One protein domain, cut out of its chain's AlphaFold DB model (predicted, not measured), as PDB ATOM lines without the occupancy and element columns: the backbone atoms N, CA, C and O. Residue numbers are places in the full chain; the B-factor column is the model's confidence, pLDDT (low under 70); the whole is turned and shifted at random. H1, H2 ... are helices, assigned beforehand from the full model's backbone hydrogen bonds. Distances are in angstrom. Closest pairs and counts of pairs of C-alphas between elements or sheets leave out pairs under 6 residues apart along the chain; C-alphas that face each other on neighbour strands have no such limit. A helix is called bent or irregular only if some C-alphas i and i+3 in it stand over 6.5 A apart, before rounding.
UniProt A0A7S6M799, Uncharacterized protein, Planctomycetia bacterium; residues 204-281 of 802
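AT A GLANCE: This is residues 204 to 281 of the 802 residues of an uncharacterized protein of Planctomycetia bacterium (UniProt A0A7S6M799). What shape does the backbone make? The longest helix, H5, and the irregular H4 make a wide V with its corner near Asn 262, and H3 folds back beside H4 as a helical hairpin. H1 lies over one side of the V, near H4, while the short H2 packs on H5 close to the corner, and residues 274 to 280 of H5 stick out. What is it made of, and how large is it? The printed part has 78 residues with five named helices, H1 to H5 in chain order, and no named strand; the class is all helix. It is compact, with a radius of gyration of the C-alphas of 13.3 A and spans of 39 by 29 by 17 A.

IN THESE COORDINATES: Where are the two longest helices? H5 is residues 263 to 280, 24.2 A from first to last C-alpha, and ends with C-alpha 280 at (-29.512, -51.326, -34.867). H4 is residues 247 to 261, 21.6 A long, and is irregular: C-alphas 248 and 251 are 7.4 A apart. Where are the others? H3 is residues 236 to 244, 12.3 A long, and H2 is residues 219 to 223. H1 is residues 209 to 217, 12.1 A long, with C-alpha 209 at (-22.936, -29.945, -28.556).

HOW THE PARTS SIT: What does H5 touch? Its residues 264 to 265 alone touch H2, where the closest C-alphas, of Ala 222 and Leu 265, are 5.3 A apart. H5 and H4 only just touch, with 3 pairs of C-alphas within 8 A, and only at the corner; the closest, Trp 259 and Ser 266, are 5.6 A apart, and the lines are about perpendicular at 77 degrees. How do H3 and H1 stand? H3 and H4 form a hairpin and touch, closest at the C-alphas of Val 242 and Gln 250, 5.5 A, at a shallow tilt of 20 degrees, opposite ways. H1 is close to but not clearly touching H4, with the C-alphas of His 209 and Arg 251 closest at 7.4 A; H3 and H5 are apart. What of the helix backbones? In H1, H3 and H5 every O i to N i+4 pair is within hydrogen-bond range; in H4 it is 9 of 11, and in H2 0 of 1, with 2 of 2 O i to N i+3 pairs.

THE WHOLE: How far does it reach? The two C-alphas farthest apart, of Arg 244 and Phe 279, are 39.8 A apart. Are there cuts or long links? The printed part has no cut; the link from H2 to H3, residues 224 to 235, is long, and the other links are tight. Where is confidence low? Residue 204, residues 206 to 207 and residue 281 are under 70, and the mean pLDDT of the printed part is 85.2.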
ATOM      1  N   ARG A 204     -31.269 -36.025 -33.780       63.94
ATOM      2  CA  ARG A 204     -30.568 -34.743 -33.980       63.94
ATOM      3  C   ARG A 204     -29.130 -34.742 -33.429       63.94
ATOM      4  O   ARG A 204     -28.665 -33.683 -33.013       63.94
ATOM      5  N   ARG A 205     -28.440 -35.891 -33.380       71.25
ATOM      6  CA  ARG A 205     -27.061 -35.954 -32.852       71.25
ATOM      7  C   ARG A 205     -26.098 -35.010 -33.583       71.25
ATOM      8  O   ARG A 205     -25.286 -34.375 -32.933       71.25
ATOM      9  N   GLU A 206     -26.308 -34.794 -34.886       66.62
ATOM     10  CA  GLU A 206     -25.549 -33.854 -35.731       66.62
ATOM     11  C   GLU A 206     -25.490 -32.411 -35.196       66.62
ATOM     12  O   GLU A 206     -24.618 -31.647 -35.587       66.62
ATOM     13  N   ARG A 207     -26.423 -32.015 -34.318       65.88
ATOM     14  CA  ARG A 207     -26.514 -30.666 -33.722       65.88
ATOM     15  C   ARG A 207     -26.294 -30.683 -32.216       65.88
ATOM     16  O   ARG A 207     -26.654 -29.734 -31.513       65.88
ATOM     17  N   TRP A 208     -25.820 -31.804 -31.694       78.50
ATOM     18  CA  TRP A 208     -25.660 -31.987 -30.272       78.50
ATOM     19  C   TRP A 208     -24.264 -31.551 -29.854       78.50
ATOM     20  O   TRP A 208     -23.277 -32.155 -30.244       78.50
ATOM     21  N   HIS A 209     -24.199 -30.506 -29.033       80.31
ATOM     22  CA  HIS A 209     -22.936 -29.945 -28.556       80.31
ATOM     23  C   HIS A 209     -22.002 -30.983 -27.908       80.31
ATOM     24  O   HIS A 209     -20.814 -30.935 -28.183       80.31
ATOM     25  N   LEU A 210     -22.512 -31.947 -27.124       84.06
ATOM     26  CA  LEU A 210     -21.670 -33.006 -26.541       84.06
ATOM     27  C   LEU A 210     -21.093 -33.941 -27.606       84.06
ATOM     28  O   LEU A 210     -19.959 -34.377 -27.479       84.06
ATOM     29  N   TYR A 211     -21.849 -34.210 -28.671       86.94
ATOM     30  CA  TYR A 211     -21.376 -35.033 -29.782       86.94
ATOM     31  C   TYR A 211     -20.337 -34.299 -30.628       86.94
ATOM     32  O   TYR A 211     -19.295 -34.859 -30.936       86.94
ATOM     33  N   LEU A 212     -20.579 -33.026 -30.952       87.94
ATOM     34  CA  LEU A 212     -19.599 -32.199 -31.665       87.94
ATOM     35  C   LEU A 212     -18.322 -32.004 -30.841       87.94
ATOM     36  O   LEU A 212     -17.230 -32.049 -31.396       87.94
ATOM     37  N   LYS A 213     -18.455 -31.826 -29.521       88.69
ATOM     38  CA  LYS A 213     -17.323 -31.777 -28.593       88.69
ATOM     39  C   LYS A 213     -16.540 -33.091 -28.616       88.69
ATOM     40  O   LYS A 213     -15.345 -33.057 -28.867       88.69
ATOM     41  N   TRP A 214     -17.222 -34.228 -28.484       91.69
ATOM     42  CA  TRP A 214     -16.591 -35.544 -28.572       91.69
ATOM     43  C   TRP A 214     -15.856 -35.755 -29.905       91.69
ATOM     44  O   TRP A 214     -14.719 -36.209 -29.905       91.69
ATOM     45  N   LEU A 215     -16.442 -35.355 -31.039       91.31
ATOM     46  CA  LEU A 215     -15.768 -35.438 -32.342       91.31
ATOM     47  C   LEU A 215     -14.506 -34.567 -32.411       91.31
ATOM     48  O   LEU A 215     -13.510 -35.002 -32.978       91.31
ATOM     49  N   ARG A 216     -14.528 -33.361 -31.827       90.81
ATOM     50  CA  ARG A 216     -13.346 -32.479 -31.743       90.81
ATOM     51  C   ARG A 216     -12.237 -33.090 -30.885       90.81
ATOM     52  O   ARG A 216     -11.071 -32.952 -31.225       90.81
ATOM     53  N   GLU A 217     -12.606 -33.769 -29.804       91.12
ATOM     54  CA  GLU A 217     -11.679 -34.428 -28.870       91.12
ATOM     55  C   GLU A 217     -11.117 -35.754 -29.407       91.12
ATOM     56  O   GLU A 217     -10.177 -36.297 -28.837       91.12
ATOM     57  N   ASN A 218     -11.672 -36.282 -30.502       91.56
ATOM     58  CA  ASN A 218     -11.271 -37.556 -31.101       91.56
ATOM     59  C   ASN A 218     -10.884 -37.348 -32.579       91.56
ATOM     60  O   ASN A 218     -11.586 -37.822 -33.481       91.56
ATOM     61  N   PRO A 219      -9.788 -36.613 -32.858       88.62
ATOM     62  CA  PRO A 219      -9.414 -36.217 -34.216       88.62
ATOM     63  C   PRO A 219      -9.001 -37.390 -35.108       88.62
ATOM     64  O   PRO A 219      -9.064 -37.308 -36.334       88.62
ATOM     65  N   ASP A 220      -8.658 -38.520 -34.504       87.75
ATOM     66  CA  ASP A 220      -8.368 -39.764 -35.198       87.75
ATOM     67  C   ASP A 220      -9.589 -40.344 -35.936       87.75
ATOM     68  O   ASP A 220      -9.419 -41.021 -36.951       87.75
ATOM     69  N   LEU A 221     -10.816 -39.997 -35.519       90.69
ATOM     70  CA  LEU A 221     -12.046 -40.328 -36.250       90.69
ATOM     71  C   LEU A 221     -12.126 -39.642 -37.623       90.69
ATOM     72  O   LEU A 221     -12.775 -40.169 -38.525       90.69
ATOM     73  N   ALA A 222     -11.486 -38.483 -37.812       87.44
ATOM     74  CA  ALA A 222     -11.469 -37.793 -39.105       87.44
ATOM     75  C   ALA A 222     -10.631 -38.556 -40.146       87.44
ATOM     76  O   ALA A 222     -10.958 -38.543 -41.330       87.44
ATOM     77  N   GLY A 223      -9.622 -39.305 -39.690       86.75
ATOM     78  CA  GLY A 223      -8.763 -40.150 -40.519       86.75
ATOM     79  C   GLY A 223      -9.283 -41.575 -40.727       86.75
ATOM     80  O   GLY A 223      -8.499 -42.459 -41.063       86.75
ATOM     81  N   TRP A 224     -10.581 -41.841 -40.527       88.31
ATOM     82  CA  TRP A 224     -11.149 -43.200 -40.553       88.31
ATOM     83  C   TRP A 224     -10.996 -43.957 -41.886       88.31
ATOM     84  O   TRP A 224     -11.151 -45.173 -41.911       88.31
ATOM     85  N   ARG A 225     -10.678 -43.264 -42.986       86.38
ATOM     86  CA  ARG A 225     -10.343 -43.842 -44.305       86.38
ATOM     87  C   ARG A 225      -8.852 -43.744 -44.659       86.38
ATOM     88  O   ARG A 225      -8.501 -43.776 -45.831       86.38
ATOM     89  N   GLY A 226      -7.981 -43.575 -43.665       81.00
ATOM     90  CA  GLY A 226      -6.538 -43.388 -43.870       81.00
ATOM     91  C   GLY A 226      -6.126 -41.955 -44.229       81.00
ATOM     92  O   GLY A 226      -4.979 -41.728 -44.595       81.00
ATOM     93  N   GLY A 227      -7.048 -40.989 -44.130       81.62
ATOM     94  CA  GLY A 227      -6.768 -39.563 -44.322       81.62
ATOM     95  C   GLY A 227      -6.152 -38.888 -43.091       81.62
ATOM     96  O   GLY A 227      -5.879 -39.525 -42.072       81.62
ATOM     97  N   ALA A 228      -5.968 -37.567 -43.170       82.38
ATOM     98  CA  ALA A 228      -5.433 -36.767 -42.070       82.38
ATOM     99  C   ALA A 228      -6.292 -36.897 -40.796       82.38
ATOM    100  O   ALA A 228      -7.508 -36.701 -40.816       82.38
ATOM    101  N   LYS A 229      -5.645 -37.208 -39.669       89.19
ATOM    102  CA  LYS A 229      -6.267 -37.336 -38.339       89.19
ATOM    103  C   LYS A 229      -6.406 -35.970 -37.667       89.19
ATOM    104  O   LYS A 229      -5.893 -35.751 -36.574       89.19
ATOM    105  N   THR A 230      -7.038 -35.029 -38.357       88.94
ATOM    106  CA  THR A 230      -7.162 -33.635 -37.917       88.94
ATOM    107  C   THR A 230      -8.595 -33.152 -38.082       88.94
ATOM    108  O   THR A 230      -9.205 -33.345 -39.132       88.94
ATOM    109  N   VAL A 231      -9.126 -32.491 -37.052       89.25
ATOM    110  CA  VAL A 231     -10.421 -31.801 -37.122       89.25
ATOM    111  C   VAL A 231     -10.162 -30.350 -37.481       89.25
ATOM    112  O   VAL A 231      -9.544 -29.614 -36.714       89.25
ATOM    113  N   ASN A 232     -10.649 -29.934 -38.642       89.56
ATOM    114  CA  ASN A 232     -10.507 -28.569 -39.117       89.56
ATOM    115  C   ASN A 232     -11.340 -27.625 -38.247       89.56
ATOM    116  O   ASN A 232     -12.534 -27.857 -38.000       89.56
ATOM    117  N   ALA A 233     -10.707 -26.538 -37.806       87.50
ATOM    118  CA  ALA A 233     -11.393 -25.447 -37.137       87.50
ATOM    119  C   ALA A 233     -12.375 -24.754 -38.097       87.50
ATOM    120  O   ALA A 233     -12.199 -24.748 -39.315       87.50
ATOM    121  N   ILE A 234     -13.423 -24.157 -37.531       87.75
ATOM    122  CA  ILE A 234     -14.349 -23.311 -38.287       87.75
ATOM    123  C   ILE A 234     -13.616 -22.005 -38.619       87.75
ATOM    124  O   ILE A 234     -13.095 -21.362 -37.704       87.75
ATOM    125  N   ASP A 235     -13.584 -21.622 -39.897       87.06
ATOM    126  CA  ASP A 235     -12.898 -20.411 -40.356       87.06
ATOM    127  C   ASP A 235     -13.506 -19.115 -39.775       87.06
ATOM    128  O   ASP A 235     -14.626 -19.100 -39.253       87.06
ATOM    129  N   ALA A 236     -12.768 -18.005 -39.866       86.44
ATOM    130  CA  ALA A 236     -13.175 -16.722 -39.285       86.44
ATOM    131  C   ALA A 236     -14.509 -16.187 -39.852       86.44
ATOM    132  O   ALA A 236     -15.315 -15.609 -39.116       86.44
ATOM    133  N   ASN A 237     -14.798 -16.427 -41.137       85.06
ATOM    134  CA  ASN A 237     -16.049 -16.003 -41.775       85.06
ATOM    135  C   ASN A 237     -17.242 -16.815 -41.254       85.06
ATOM    136  O   ASN A 237     -18.326 -16.280 -40.994       85.06
ATOM    137  N   ALA A 238     -17.041 -18.111 -41.056       84.19
ATOM    138  CA  ALA A 238     -18.015 -19.021 -40.495       84.19
ATOM    139  C   ALA A 238     -18.231 -18.761 -38.993       84.19
ATOM    140  O   ALA A 238     -19.379 -18.769 -38.540       84.19
ATOM    141  N   GLN A 239     -17.192 -18.403 -38.232       87.50
ATOM    142  CA  GLN A 239     -17.329 -17.923 -36.850       87.50
ATOM    143  C   GLN A 239     -18.160 -16.633 -36.778       87.50
ATOM    144  O   GLN A 239     -19.103 -16.551 -35.984       87.50
ATOM    145  N   ALA A 240     -17.908 -15.666 -37.666       86.31
ATOM    146  CA  ALA A 240     -18.716 -14.450 -37.768       86.31
ATOM    147  C   ALA A 240     -20.184 -14.760 -38.117       86.31
ATOM    148  O   ALA A 240     -21.108 -14.150 -37.570       86.31
ATOM    149  N   ARG A 241     -20.432 -15.752 -38.982       86.88
ATOM    150  CA  ARG A 241     -21.787 -16.231 -39.301       86.88
ATOM    151  C   ARG A 241     -22.479 -16.866 -38.091       86.88
ATOM    152  O   ARG A 241     -23.679 -16.646 -37.907       86.88
ATOM    153  N   VAL A 242     -21.760 -17.635 -37.269       86.50
ATOM    154  CA  VAL A 242     -22.293 -18.199 -36.018       86.50
ATOM    155  C   VAL A 242     -22.648 -17.078 -35.042       86.50
ATOM    156  O   VAL A 242     -23.769 -17.069 -34.535       86.50
ATOM    157  N   ALA A 243     -21.763 -16.098 -34.845       86.19
ATOM    158  CA  ALA A 243     -21.993 -14.965 -33.948       86.19
ATOM    159  C   ALA A 243     -23.207 -14.113 -34.365       86.19
ATOM    160  O   ALA A 243     -24.035 -13.759 -33.526       86.19
ATOM    161  N   ARG A 244     -23.381 -13.858 -35.672       88.25
ATOM    162  CA  ARG A 244     -24.533 -13.118 -36.233       88.25
ATOM    163  C   ARG A 244     -25.856 -13.891 -36.174       88.25
ATOM    164  O   ARG A 244     -26.925 -13.315 -36.390       88.25
ATOM    165  N   ALA A 245     -25.830 -15.202 -35.931       84.50
ATOM    166  CA  ALA A 245     -27.049 -15.992 -35.833       84.50
ATOM    167  C   ALA A 245     -27.799 -15.691 -34.525       84.50
ATOM    168  O   ALA A 245     -27.206 -15.529 -33.464       84.50
ATOM    169  N   LYS A 246     -29.142 -15.696 -34.578       82.31
ATOM    170  CA  LYS A 246     -29.988 -15.548 -33.377       82.31
ATOM    171  C   LYS A 246     -29.579 -16.576 -32.302       82.31
ATOM    172  O   LYS A 246     -29.371 -17.730 -32.685       82.31
ATOM    173  N   PRO A 247     -29.589 -16.246 -30.993       81.38
ATOM    174  CA  PRO A 247     -29.090 -17.129 -29.926       81.38
ATOM    175  C   PRO A 247     -29.628 -18.569 -29.984       81.38
ATOM    176  O   PRO A 247     -28.888 -19.546 -29.932       81.38
ATOM    177  N   TRP A 248     -30.930 -18.728 -30.239       72.94
ATOM    178  CA  TRP A 248     -31.579 -20.041 -30.357       72.94
ATOM    179  C   TRP A 248     -31.212 -20.841 -31.629       72.94
ATOM    180  O   TRP A 248     -31.576 -22.014 -31.744       72.94
ATOM    181  N   LYS A 249     -30.530 -20.227 -32.607       80.06
ATOM    182  CA  LYS A 249     -30.018 -20.856 -33.839       80.06
ATOM    183  C   LYS A 249     -28.507 -21.079 -33.833       80.06
ATOM    184  O   LYS A 249     -28.078 -21.918 -34.623       80.06
ATOM    185  N   GLN A 250     -27.736 -20.396 -32.984       81.88
ATOM    186  CA  GLN A 250     -26.264 -20.425 -32.998       81.88
ATOM    187  C   GLN A 250     -25.711 -21.853 -33.047       81.88
ATOM    188  O   GLN A 250     -25.028 -22.198 -34.000       81.88
ATOM    189  N   ARG A 251     -26.158 -22.740 -32.148       80.62
ATOM    190  CA  ARG A 251     -25.751 -24.164 -32.132       80.62
ATOM    191  C   ARG A 251     -26.042 -24.925 -33.430       80.62
ATOM    192  O   ARG A 251     -25.338 -25.863 -33.777       80.62
ATOM    193  N   SER A 252     -27.115 -24.571 -34.140       80.38
ATOM    194  CA  SER A 252     -27.443 -25.217 -35.416       80.38
ATOM    195  C   SER A 252     -26.590 -24.693 -36.562       80.38
ATOM    196  O   SER A 252     -26.384 -25.442 -37.510       80.38
ATOM    197  N   VAL A 253     -26.180 -23.425 -36.508       84.44
ATOM    198  CA  VAL A 253     -25.286 -22.816 -37.499       84.44
ATOM    199  C   VAL A 253     -23.858 -23.292 -37.252       84.44
ATOM    200  O   VAL A 253     -23.199 -23.703 -38.189       84.44
ATOM    201  N   GLU A 254     -23.429 -23.360 -35.991       87.25
ATOM    202  CA  GLU A 254     -22.133 -23.923 -35.597       87.25
ATOM    203  C   GLU A 254     -21.989 -25.373 -36.065       87.25
ATOM    204  O   GLU A 254     -20.987 -25.725 -36.672       87.25
ATOM    205  N   ALA A 255     -23.018 -26.201 -35.856       86.44
ATOM    206  CA  ALA A 255     -23.043 -27.559 -36.385       86.44
ATOM    207  C   ALA A 255     -22.927 -27.588 -37.919       86.44
ATOM    208  O   ALA A 255     -22.163 -28.376 -38.460       86.44
ATOM    209  N   GLU A 256     -23.681 -26.737 -38.627       87.06
ATOM    210  CA  GLU A 256     -23.644 -26.662 -40.094       87.06
ATOM    211  C   GLU A 256     -22.240 -26.320 -40.608       87.06
ATOM    212  O   GLU A 256     -21.750 -26.982 -41.519       87.06
ATOM    213  N   GLU A 257     -21.591 -25.321 -40.012       90.06
ATOM    214  CA  GLU A 257     -20.239 -24.911 -40.396       90.06
ATOM    215  C   GLU A 257     -19.183 -25.946 -39.984       90.06
ATOM    216  O   GLU A 257     -18.281 -26.244 -40.764       90.06
ATOM    217  N   PHE A 258     -19.338 -26.592 -38.824       92.00
ATOM    218  CA  PHE A 258     -18.469 -27.691 -38.399       92.00
ATOM    219  C   PHE A 258     -18.444 -28.836 -39.422       92.00
ATOM    220  O   PHE A 258     -17.369 -29.295 -39.805       92.00
ATOM    221  N   TRP A 259     -19.613 -29.282 -39.894       91.75
ATOM    222  CA  TRP A 259     -19.701 -30.374 -40.871       91.75
ATOM    223  C   TRP A 259     -19.189 -29.985 -42.262       91.75
ATOM    224  O   TRP A 259     -18.739 -30.863 -42.995       91.75
ATOM    225  N   LYS A 260     -19.246 -28.698 -42.635       89.94
ATOM    226  CA  LYS A 260     -18.635 -28.197 -43.878       89.94
ATOM    227  C   LYS A 260     -17.115 -28.216 -43.806       89.94
ATOM    228  O   LYS A 260     -16.484 -28.657 -44.759       89.94
ATOM    229  N   ALA A 261     -16.552 -27.782 -42.680       90.62
ATOM    230  CA  ALA A 261     -15.110 -27.815 -42.451       90.62
ATOM    231  C   ALA A 261     -14.567 -29.253 -42.340       90.62
ATOM    232  O   ALA A 261     -13.410 -29.506 -42.665       90.62
ATOM    233  N   ASN A 262     -15.406 -30.208 -41.915       91.56
ATOM    234  CA  ASN A 262     -15.023 -31.595 -41.635       91.56
ATOM    235  C   ASN A 262     -15.838 -32.610 -42.468       91.56
ATOM    236  O   ASN A 262     -16.686 -33.329 -41.918       91.56
ATOM    237  N   PRO A 263     -15.605 -32.700 -43.794       90.12
ATOM    238  CA  PRO A 263     -16.384 -33.561 -44.686       90.12
ATOM    239  C   PRO A 263     -16.241 -35.057 -44.368       90.12
ATOM    240  O   PRO A 263     -17.238 -35.777 -44.439       90.12
ATOM    241  N   GLU A 264     -15.058 -35.519 -43.949       90.75
ATOM    242  CA  GLU A 264     -14.830 -36.928 -43.590       90.75
ATOM    243  C   GLU A 264     -15.617 -37.349 -42.347       90.75
ATOM    244  O   GLU A 264     -16.283 -38.385 -42.354       90.75
ATOM    245  N   LEU A 265     -15.645 -36.504 -41.311       91.75
ATOM    246  CA  LEU A 265     -16.510 -36.729 -40.153       91.75
ATOM    247  C   LEU A 265     -17.990 -36.702 -40.558       91.75
ATOM    248  O   LEU A 265     -18.778 -37.494 -40.042       91.75
ATOM    249  N   SER A 266     -18.388 -35.828 -41.494       89.81
ATOM    250  CA  SER A 266     -19.766 -35.808 -42.014       89.81
ATOM    251  C   SER A 266     -20.118 -37.114 -42.728       89.81
ATOM    252  O   SER A 266     -21.228 -37.627 -42.562       89.81
ATOM    253  N   ALA A 267     -19.193 -37.678 -43.507       89.94
ATOM    254  CA  ALA A 267     -19.372 -38.972 -44.156       89.94
ATOM    255  C   ALA A 267     -19.489 -40.107 -43.125       89.94
ATOM    256  O   ALA A 267     -20.415 -40.919 -43.223       89.94
ATOM    257  N   LEU A 268     -18.623 -40.112 -42.107       91.62
ATOM    258  CA  LEU A 268     -18.649 -41.075 -41.007       91.62
ATOM    259  C   LEU A 268     -19.970 -41.018 -40.223       91.62
ATOM    260  O   LEU A 268     -20.600 -42.051 -39.998       91.62
ATOM    261  N   ASP A 269     -20.452 -39.820 -39.874       88.50
ATOM    262  CA  ASP A 269     -21.744 -39.633 -39.200       88.50
ATOM    263  C   ASP A 269     -22.915 -40.141 -40.053       88.50
ATOM    264  O   ASP A 269     -23.800 -40.847 -39.554       88.50
ATOM    265  N   ARG A 270     -22.925 -39.833 -41.357       87.94
ATOM    266  CA  ARG A 270     -23.960 -40.333 -42.276       87.94
ATOM    267  C   ARG A 270     -23.961 -41.854 -42.332       87.94
ATOM    268  O   ARG A 270     -25.046 -42.443 -42.307       87.94
ATOM    269  N   LEU A 271     -22.779 -42.469 -42.381       89.62
ATOM    270  CA  LEU A 271     -22.616 -43.919 -42.416       89.62
ATOM    271  C   LEU A 271     -23.095 -44.561 -41.111       89.62
ATOM    272  O   LEU A 271     -23.940 -45.457 -41.145       89.62
ATOM    273  N   HIS A 272     -22.677 -44.023 -39.963       87.94
ATOM    274  CA  HIS A 272     -23.160 -44.451 -38.652       87.94
ATOM    275  C   HIS A 272     -24.687 -44.334 -38.548       87.94
ATOM    276  O   HIS A 272     -25.379 -45.233 -38.076       87.94
ATOM    277  N   GLY A 273     -25.257 -43.242 -39.065       82.88
ATOM    278  CA  GLY A 273     -26.700 -42.997 -39.035       82.88
ATOM    279  C   GLY A 273     -27.491 -43.895 -39.969       82.88
ATOM    280  O   GLY A 273     -28.643 -44.216 -39.671       82.88
ATOM    281  N   PHE A 274     -26.908 -44.277 -41.103       86.50
ATOM    282  CA  PHE A 274     -27.459 -45.305 -41.973       86.50
ATOM    283  C   PHE A 274     -27.484 -46.649 -41.245       86.50
ATOM    284  O   PHE A 274     -28.563 -47.224 -41.094       86.50
ATOM    285  N   TYR A 275     -26.337 -47.077 -40.716       86.88
ATOM    286  CA  TYR A 275     -26.189 -48.349 -40.021       86.88
ATOM    287  C   TYR A 275     -27.159 -48.467 -38.840       86.88
ATOM    288  O   TYR A 275     -27.886 -49.449 -38.720       86.88
ATOM    289  N   GLU A 276     -27.278 -47.424 -38.018       81.12
ATOM    290  CA  GLU A 276     -28.230 -47.430 -36.913       81.12
ATOM    291  C   GLU A 276     -29.686 -47.590 -37.362       81.12
ATOM    292  O   GLU A 276     -30.464 -48.291 -36.714       81.12
ATOM    293  N   ARG A 277     -30.093 -46.906 -38.438       78.44
ATOM    294  CA  ARG A 277     -31.479 -46.956 -38.928       78.44
ATOM    295  C   ARG A 277     -31.823 -48.312 -39.518       78.44
ATOM    296  O   ARG A 277     -32.933 -48.781 -39.276       78.44
ATOM    297  N   GLU A 278     -30.899 -48.880 -40.280       83.44
ATOM    298  CA  GLU A 278     -31.111 -50.125 -41.011       83.44
ATOM    299  C   GLU A 278     -30.896 -51.352 -40.123       83.44
ATOM    300  O   GLU A 278     -31.671 -52.299 -40.223       83.44
ATOM    301  N   PHE A 279     -29.903 -51.327 -39.224       85.38
ATOM    302  CA  PHE A 279     -29.397 -52.537 -38.570       85.38
ATOM    303  C   PHE A 279     -29.401 -52.535 -37.029       85.38
ATOM    304  O   PHE A 279     -29.183 -53.589 -36.441       85.38
ATOM    305  N   VAL A 280     -29.649 -51.402 -36.349       76.19
ATOM    306  CA  VAL A 280     -29.512 -51.326 -34.867       76.19
ATOM    307  C   VAL A 280     -30.764 -50.838 -34.139       76.19
ATOM    308  O   VAL A 280     -30.977 -51.181 -32.980       76.19
ATOM    309  N   ARG A 281     -31.571 -49.964 -34.753       61.84
ATOM    310  CA  ARG A 281     -32.415 -48.990 -34.036       61.84
ATOM    311  C   ARG A 281     -33.250 -49.566 -32.871       61.84
ATOM    312  O   ARG A 281     -34.383 -50.000 -33.054       61.84
TER     313      ARG A 281